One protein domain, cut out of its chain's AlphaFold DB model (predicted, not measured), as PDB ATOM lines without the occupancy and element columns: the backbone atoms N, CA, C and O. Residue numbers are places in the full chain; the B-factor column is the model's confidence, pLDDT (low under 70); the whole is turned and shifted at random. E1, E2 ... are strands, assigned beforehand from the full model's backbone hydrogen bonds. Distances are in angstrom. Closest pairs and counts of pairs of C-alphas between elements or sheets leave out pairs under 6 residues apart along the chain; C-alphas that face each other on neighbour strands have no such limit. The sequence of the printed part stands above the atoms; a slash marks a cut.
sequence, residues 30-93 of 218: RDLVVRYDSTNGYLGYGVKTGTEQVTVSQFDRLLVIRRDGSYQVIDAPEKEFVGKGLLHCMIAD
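This is residues 30 to 93 of the 218 residues of the protein "DNA topoisomerase IV subunit A" of Spirochaetales bacterium (UniProt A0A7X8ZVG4). Two small three-stranded antiparallel sheets lie face to face as a compact sandwich, with E2, E1 and E3 in one sheet and E5, E4 and E6 in the other. E3 and E6 come together along one side, while the link from E5 to E6 covers the other, where its residues 80 to 81 pair with E2. The printed part has 64 residues and is all strand, with six named strands, E1 to E6 along the chain, and no named helix. The radius of gyration of the C-alphas is 10.3 A, and the spans are 29 by 25 by 14 A.

E1, residues 32 to 37, begins at C-alpha 32 (82.161, 3.686, 46.500) and is 15.9 A long. E2 is residues 42 to 44, and E3 is residues 51 to 56, 14.8 A. E4, residues 61 to 66, measures 16.1 A, and E5, residues 70 to 75, 16.9 A. E6, residues 86 to 91, is 14.4 A long and ends at C-alpha 91 (93.121, 0.330, 42.314).

E1 and E2 form a hairpin, with N 37 and O 42 2.9 A apart. E3 is antiparallel to E1, with N 34 and O 54 at 2.9 A. E4 and E5 form a hairpin, with N 64 and O 72 at 2.9 A. E6 is antiparallel to E4, with N 63 and O 90 at 2.8 A. The sheets' facing parts are 9.6 A centre to centre. The closest C-alphas of E3 and E6 are those of Gln 53 and Cys 89, 6.2 A. E2 and E5 are apart.

The C-alphas farthest apart, of Asp 31 and Asp 68, are 30.2 A apart. The printed part has no cut and no long link. Mean pLDDT of the printed part is 93.3, and no printed residue is under 70.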
ATOM      1  N   ARG A  30      86.627   2.646  51.878       85.94
ATOM      2  CA  ARG A  30      86.337   2.212  50.503       85.94
ATOM      3  C   ARG A  30      84.884   1.753  50.406       85.94
ATOM      4  O   ARG A  30      84.601   0.566  50.543       85.94
ATOM      5  N   ASP A  31      83.974   2.692  50.196       89.69
ATOM      6  CA  ASP A  31      82.526   2.467  50.143       89.69
ATOM      7  C   ASP A  31      81.912   2.721  48.753       89.69
ATOM      8  O   ASP A  31      80.776   2.321  48.489       89.69
ATOM      9  N   LEU A  32      82.661   3.326  47.826       91.81
ATOM     10  CA  LEU A  32      82.161   3.686  46.500       91.81
ATOM     11  C   LEU A  32      82.428   2.577  45.477       91.81
ATOM     12  O   LEU A  32      83.567   2.313  45.099       91.81
ATOM     13  N   VAL A  33      81.370   1.941  44.972       94.81
ATOM     14  CA  VAL A  33      81.480   0.888  43.946       94.81
ATOM     15  C   VAL A  33      81.594   1.508  42.556       94.81
ATOM     16  O   VAL A  33      80.635   2.081  42.040       94.81
ATOM     17  N   VAL A  34      82.750   1.349  41.914       95.12
ATOM     18  CA  VAL A  34      82.985   1.803  40.539       95.12
ATOM     19  C   VAL A  34      82.370   0.814  39.561       95.12
ATOM     20  O   VAL A  34      82.685  -0.380  39.574       95.12
ATOM     21  N   ARG A  35      81.531   1.325  38.659       95.81
ATOM     22  CA  ARG A  35      80.910   0.545  37.585       95.81
ATOM     23  C   ARG A  35      81.407   0.991  36.220       95.81
ATOM     24  O   ARG A  35      81.741   2.157  36.014       95.81
ATOM     25  N   TYR A  36      81.436   0.043  35.287       96.44
ATOM     26  CA  TYR A  36      81.735   0.288  33.883       96.44
ATOM     27  C   TYR A  36      80.543  -0.065  32.997       96.44
ATOM     28  O   TYR A  36      80.104  -1.220  32.943       96.44
ATOM     29  N   ASP A  37      80.068   0.929  32.254       95.62
ATOM     30  CA  ASP A  37      79.078   0.769  31.196       95.62
ATOM     31  C   ASP A  37      79.794   0.481  29.869       95.62
ATOM     32  O   ASP A  37      80.357   1.378  29.237       95.62
ATOM     33  N   SER A  38      79.757  -0.776  29.417       93.12
ATOM     34  CA  SER A  38      80.395  -1.211  28.168       93.12
ATOM     35  C   SER A  38      79.753  -0.642  26.904       93.12
ATOM     36  O   SER A  38      80.417  -0.546  25.869       93.12
ATOM     37  N   THR A  39      78.470  -0.283  26.965       92.38
ATOM     38  CA  THR A  39      77.704   0.203  25.811       92.38
ATOM     39  C   THR A  39      78.080   1.646  25.509       92.38
ATOM     40  O   THR A  39      78.374   1.995  24.357       92.38
ATOM     41  N   ASN A  40      78.118   2.468  26.558       92.62
ATOM     42  CA  ASN A  40      78.392   3.895  26.456       92.62
ATOM     43  C   ASN A  40      79.865   4.256  26.697       92.62
ATOM     44  O   ASN A  40      80.304   5.302  26.233       92.62
ATOM     45  N   GLY A  41      80.641   3.400  27.365       93.38
ATOM     46  CA  GLY A  41      82.060   3.623  27.657       93.38
ATOM     47  C   GLY A  41      82.334   4.528  28.864       93.38
ATOM     48  O   GLY A  41      83.398   5.145  28.927       93.38
ATOM     49  N   TYR A  42      81.386   4.632  29.800       95.69
ATOM     50  CA  TYR A  42      81.549   5.409  31.033       95.69
ATOM     51  C   TYR A  42      82.030   4.526  32.186       95.69
ATOM     52  O   TYR A  42      81.553   3.407  32.358       95.69
ATOM     53  N   LEU A  43      82.948   5.062  32.986       95.81
ATOM     54  CA  LEU A  43      83.475   4.466  34.209       95.81
ATOM     55  C   LEU A  43      83.265   5.442  35.371       95.81
ATOM     56  O   LEU A  43      83.521   6.635  35.223       95.81
ATOM     57  N   GLY A  44      82.821   4.946  36.520       94.62
ATOM     58  CA  GLY A  44      82.736   5.750  37.739       94.62
ATOM     59  C   GLY A  44      81.763   5.182  38.760       94.62
ATOM     60  O   GLY A  44      81.003   4.261  38.459       94.62
ATOM     61  N   TYR A  45      81.785   5.722  39.976       94.19
ATOM     62  CA  TYR A  45      80.873   5.294  41.045       94.19
ATOM     63  C   TYR A  45      79.455   5.875  40.909       94.19
ATOM     64  O   TYR A  45      78.494   5.306  41.422       94.19
ATOM     65  N   GLY A  46      79.289   6.970  40.162       92.94
ATOM     66  CA  GLY A  46      77.990   7.545  39.798       92.94
ATOM     67  C   GLY A  46      77.315   6.845  38.611       92.94
ATOM     68  O   GLY A  46      76.192   7.191  38.232       92.94
ATOM     69  N   VAL A  47      77.974   5.857  37.995       93.00
ATOM     70  CA  VAL A  47      77.413   5.084  36.883       93.00
ATOM     71  C   VAL A  47      76.469   4.012  37.437       93.00
ATOM     72  O   VAL A  47      76.880   3.086  38.131       93.00
ATOM     73  N   LYS A  48      75.176   4.137  37.121       89.50
ATOM     74  CA  LYS A  48      74.132   3.204  37.584       89.50
ATOM     75  C   LYS A  48      74.062   1.914  36.763       89.50
ATOM     76  O   LYS A  48      73.561   0.907  37.247       89.50
ATOM     77  N   THR A  49      74.524   1.958  35.518       89.50
ATOM     78  CA  THR A  49      74.435   0.863  34.547       89.50
ATOM     79  C   THR A  49      75.774   0.152  34.375       89.50
ATOM     80  O   THR A  49      76.835   0.765  34.453       89.50
ATOM     81  N   GLY A  50      75.733  -1.147  34.080       90.31
ATOM     82  CA  GLY A  50      76.918  -1.914  33.700       90.31
ATOM     83  C   GLY A  50      77.453  -2.831  34.794       90.31
ATOM     84  O   GLY A  50      76.714  -3.291  35.659       90.31
ATOM     85  N   THR A  51      78.741  -3.148  34.693       93.25
ATOM     86  CA  THR A  51      79.403  -4.181  35.505       93.25
ATOM     87  C   THR A  51      80.259  -3.557  36.595       93.25
ATOM     88  O   THR A  51      81.007  -2.609  36.340       93.25
ATOM     89  N   GLU A  52      80.157  -4.094  37.806       94.44
ATOM     90  CA  GLU A  52      80.978  -3.684  38.945       94.44
ATOM     91  C   GLU A  52      82.435  -4.076  38.708       94.44
ATOM     92  O   GLU A  52      82.718  -5.183  38.248       94.44
ATOM     93  N   GLN A  53      83.349  -3.139  38.957       93.75
ATOM     94  CA  GLN A  53      84.780  -3.331  38.721       93.75
ATOM     95  C   GLN A  53      85.539  -3.455  40.040       93.75
ATOM     96  O   GLN A  53      86.184  -4.467  40.295       93.75
ATOM     97  N   VAL A  54      85.473  -2.413  40.870       94.00
ATOM     98  CA  VAL A  54      86.234  -2.313  42.118       94.00
ATOM     99  C   VAL A  54      85.575  -1.306  43.058       94.00
ATOM    100  O   VAL A  54      84.950  -0.346  42.605       94.00
ATOM    101  N   THR A  55      85.719  -1.520  44.363       94.00
ATOM    102  CA  THR A  55      85.271  -0.580  45.397       94.00
ATOM    103  C   THR A  55      86.428   0.319  45.805       94.00
ATOM    104  O   THR A  55      87.510  -0.174  46.115       94.00
ATOM    105  N   VAL A  56      86.208   1.631  45.801       93.00
ATOM    106  CA  VAL A  56      87.239   2.650  46.010       93.00
ATOM    107  C   VAL A  56      86.810   3.689  47.034       93.00
ATOM    108  O   VAL A  56      85.631   3.819  47.359       93.00
ATOM    109  N   SER A  57      87.781   4.458  47.511       91.44
ATOM    110  CA  SER A  57      87.565   5.743  48.165       91.44
ATOM    111  C   SER A  57      87.632   6.903  47.157       91.44
ATOM    112  O   SER A  57      88.173   6.763  46.060       91.44
ATOM    113  N   GLN A  58      87.149   8.088  47.537       86.81
ATOM    114  CA  GLN A  58      87.242   9.314  46.723       86.81
ATOM    115  C   GLN A  58      88.688   9.742  46.421       86.81
ATOM    116  O   GLN A  58      88.934  10.447  45.446       86.81
ATOM    117  N   PHE A  59      89.650   9.330  47.253       87.75
ATOM    118  CA  PHE A  59      91.068   9.671  47.088       87.75
ATOM    119  C   PHE A  59      91.889   8.578  46.398       87.75
ATOM    120  O   PHE A  59      93.082   8.780  46.140       87.75
ATOM    121  N   ASP A  60      91.271   7.427  46.124       92.06
ATOM    122  CA  ASP A  60      91.927   6.325  45.438       92.06
ATOM    123  C   ASP A  60      92.117   6.649  43.953       92.06
ATOM    124  O   ASP A  60      91.430   7.470  43.340       92.06
ATOM    125  N   ARG A  61      93.085   5.957  43.360       94.00
ATOM    126  CA  ARG A  61      93.380   6.023  41.931       94.00
ATOM    127  C   ARG A  61      93.019   4.708  41.281       94.00
ATOM    128  O   ARG A  61      93.103   3.659  41.910       94.00
ATOM    129  N   LEU A  62      92.678   4.758  40.005       95.19
ATOM    130  CA  LEU A  62      92.282   3.618  39.198       95.19
ATOM    131  C   LEU A  62      93.223   3.448  38.014       95.19
ATOM    132  O   LEU A  62      93.437   4.381  37.238       95.19
ATOM    133  N   LEU A  63      93.743   2.236  37.848       95.94
ATOM    134  CA  LEU A  63      94.401   1.804  36.628       95.94
ATOM    135  C   LEU A  63      93.328   1.324  35.657       95.94
ATOM    136  O   LEU A  63      92.578   0.404  35.963       95.94
ATOM    137  N   VAL A  64      93.308   1.907  34.465       96.31
ATOM    138  CA  VAL A  64      92.378   1.562  33.392       96.31
ATOM    139  C   VAL A  64      93.183   1.020  32.221       96.31
ATOM    140  O   VAL A  64      93.994   1.748  31.649       96.31
ATOM    141  N   ILE A  65      92.948  -0.240  31.847       96.00
ATOM    142  CA  ILE A  65      93.534  -0.864  30.653       96.00
ATOM    143  C   ILE A  65      92.434  -1.075  29.616       96.00
ATOM    144  O   ILE A  65      91.398  -1.680  29.900       96.00
ATOM    145  N   ARG A  66      92.666  -0.588  28.399       94.62
ATOM    146  CA  ARG A  66      91.700  -0.582  27.296       94.62
ATOM    147  C   ARG A  66      92.051  -1.611  26.221       94.62
ATOM    148  O   ARG A  66      93.179  -2.095  26.123       94.62
ATOM    149  N   ARG A  67      91.067  -1.952  25.385       92.88
ATOM    150  CA  ARG A  67      91.185  -2.957  24.311       92.88
ATOM    151  C   ARG A  67      92.126  -2.550  23.176       92.88
ATOM    152  O   ARG A  67      92.657  -3.427  22.494       92.88
ATOM    153  N   ASP A  68      92.338  -1.252  22.990       91.12
ATOM    154  CA  ASP A  68      93.362  -0.702  22.092       91.12
ATOM    155  C   ASP A  68      94.793  -1.046  22.549       91.12
ATOM    156  O   ASP A  68      95.732  -0.944  21.766       91.12
ATOM    157  N   GLY A  69      94.954  -1.548  23.777       91.44
ATOM    158  CA  GLY A  69      96.247  -1.865  24.357       91.44
ATOM    159  C   GLY A  69      96.912  -0.657  25.000       91.44
ATOM    160  O   GLY A  69      98.118  -0.700  25.225       91.44
ATOM    161  N   SER A  70      96.160   0.397  25.306       93.06
ATOM    162  CA  SER A  70      96.616   1.519  26.115       93.06
ATOM    163  C   SER A  70      96.238   1.334  27.588       93.06
ATOM    164  O   SER A  70      95.262   0.656  27.930       93.06
ATOM    165  N   TYR A  71      97.025   1.934  28.476       95.38
ATOM    166  CA  TYR A  71      96.685   2.078  29.884       95.38
ATOM    167  C   TYR A  71      96.813   3.528  30.335       95.38
ATOM    168  O   TYR A  71      97.621   4.297  29.808       95.38
ATOM    169  N   GLN A  72      96.028   3.892  31.341       95.75
ATOM    170  CA  GLN A  72      96.114   5.180  32.017       95.75
ATOM    171  C   GLN A  72      95.775   5.009  33.496       95.75
ATOM    172  O   GLN A  72      95.056   4.080  33.864       95.75
ATOM    173  N   VAL A  73      96.265   5.923  34.330       95.94
ATOM    174  CA  VAL A  73      95.856   6.009  35.735       95.94
ATOM    175  C   VAL A  73      95.081   7.302  35.948       95.94
ATOM    176  O   VAL A  73      95.573   8.377  35.596       95.94
ATOM    177  N   ILE A  74      93.880   7.193  36.503       95.50
ATOM    178  CA  ILE A  74      92.975   8.314  36.789       95.50
ATOM    179  C   ILE A  74      92.620   8.330  38.276       95.50
ATOM    180  O   ILE A  74      92.705   7.299  38.937       95.50
ATOM    181  N   ASP A  75      92.242   9.485  38.814       95.12
ATOM    182  CA  ASP A  75      91.630   9.548  40.148       95.12
ATOM    183  C   ASP A  75      90.212   8.958  40.078       95.12
ATOM    184  O   ASP A  75      89.607   8.984  39.005       95.12
ATOM    185  N   ALA A  76      89.696   8.398  41.178       93.75
ATOM    186  CA  ALA A  76      88.371   7.777  41.223       93.75
ATOM    187  C   ALA A  76      87.273   8.756  40.750       93.75
ATOM    188  O   ALA A  76      86.960   9.714  41.461       93.75
ATOM    189  N   PRO A  77      86.673   8.550  39.559       94.25
ATOM    190  CA  PRO A  77      85.748   9.521  39.002       94.25
ATOM    191  C   PRO A  77      84.306   9.208  39.406       94.25
ATOM    192  O   PRO A  77      83.896   8.046  39.473       94.25
ATOM    193  N   GLU A  78      83.489  10.251  39.561       93.44
ATOM    194  CA  GLU A  78      82.036  10.085  39.651       93.44
ATOM    195  C   GLU A  78      81.483   9.511  38.340       93.44
ATOM    196  O   GLU A  78      80.751   8.522  38.332       93.44
ATOM    197  N   LYS A  79      81.896  10.097  37.213       94.44
ATOM    198  CA  LYS A  79      81.601   9.613  35.866       94.44
ATOM    199  C   LYS A  79      82.623  10.174  34.885       94.44
ATOM    200  O   LYS A  79      82.666  11.377  34.654       94.44
ATOM    201  N   GLU A  80      83.401   9.303  34.259       94.62
ATOM    202  CA  GLU A  80      84.387   9.673  33.244       94.62
ATOM    203  C   GLU A  80      84.262   8.767  32.019       94.62
ATOM    204  O   GLU A  80      83.962   7.575  32.121       94.62
ATOM    205  N   PHE A  81      84.457   9.334  30.831       94.12
ATOM    206  CA  PHE A  81      84.462   8.561  29.596       94.12
ATOM    207  C   PHE A  81      85.844   7.945  29.370       94.12
ATOM    208  O   PHE A  81      86.820   8.651  29.122       94.12
ATOM    209  N   VAL A  82      85.920   6.614  29.409       92.81
ATOM    210  CA  VAL A  82      87.165   5.855  29.189       92.81
ATOM    211  C   VAL A  82      87.165   5.095  27.863       92.81
ATOM    212  O   VAL A  82      88.087   4.331  27.585       92.81
ATOM    213  N   GLY A  83      86.147   5.303  27.028       90.81
ATOM    214  CA  GLY A  83      85.985   4.599  25.764       90.81
ATOM    215  C   GLY A  83      85.361   3.212  25.910       90.81
ATOM    216  O   GLY A  83      85.083   2.708  27.003       90.81
ATOM    217  N   LYS A  84      85.105   2.585  24.760       91.31
ATOM    218  CA  LYS A  84      84.497   1.253  24.681       91.31
ATOM    219  C   LYS A  84      85.576   0.175  24.720       91.31
ATOM    220  O   LYS A  84      86.558   0.250  23.987       91.31
ATOM    221  N   GLY A  85      85.356  -0.861  25.523       91.00
ATOM    222  CA  GLY A  85      86.273  -1.990  25.656       91.00
ATOM    223  C   GLY A  85      87.291  -1.816  26.779       91.00
ATOM    224  O   GLY A  85      88.495  -1.865  26.534       91.00
ATOM    225  N   LEU A  86      86.809  -1.647  28.009       94.19
ATOM    226  CA  LEU A  86      87.618  -1.861  29.206       94.19
ATOM    227  C   LEU A  86      88.069  -3.329  29.259       94.19
ATOM    228  O   LEU A  86      87.241  -4.234  29.159       94.19
ATOM    229  N   LEU A  87      89.374  -3.563  29.383       94.44
ATOM    230  CA  LEU A  87      89.931  -4.901  29.593       94.44
ATOM    231  C   LEU A  87      90.142  -5.200  31.072       94.44
ATOM    232  O   LEU A  87      89.940  -6.333  31.497       94.44
ATOM    233  N   HIS A  88      90.593  -4.207  31.837       94.69
ATOM    234  CA  HIS A  88      90.831  -4.363  33.264       94.69
ATOM    235  C   HIS A  88      90.778  -3.014  33.972       94.69
ATOM    236  O   HIS A  88      91.219  -2.000  33.420       94.69
ATOM    237  N   CYS A  89      90.251  -3.029  35.192       94.81
ATOM    238  CA  CYS A  89      90.208  -1.892  36.095       94.81
ATOM    239  C   CYS A  89      90.548  -2.373  37.507       94.81
ATOM    240  O   CYS A  89      89.964  -3.347  37.975       94.81
ATOM    241  N   MET A  90      91.495  -1.708  38.161       94.25
ATOM    242  CA  MET A  90      91.880  -1.995  39.546       94.25
ATOM    243  C   MET A  90      92.375  -0.725  40.235       94.25
ATOM    244  O   MET A  90      92.672   0.268  39.567       94.25
ATOM    245  N   ILE A  91      92.503  -0.762  41.560       94.00
ATOM    246  CA  ILE A  91      93.121   0.330  42.314       94.00
ATOM    247  C   ILE A  91      94.597   0.447  41.911       94.00
ATOM    248  O   ILE A  91      95.320  -0.539  41.794       94.00
ATOM    249  N   ALA A  92      95.034   1.674  41.646       93.56
ATOM    250  CA  ALA A  92      96.396   2.001  41.251       93.56
ATOM    251  C   ALA A  92      97.236   2.403  42.466       93.56
ATOM    252  O   ALA A  92      97.714   3.540  42.556       93.56
ATOM    253  N   ASP A  93      97.417   1.462  43.390       90.81
ATOM    254  CA  ASP A  93      98.401   1.602  44.456       90.81
ATOM    255  C   ASP A  93      99.789   1.163  43.965       90.81
ATOM    256  O   ASP A  93      99.929   0.188  43.226       90.81
TER     257      ASP A  93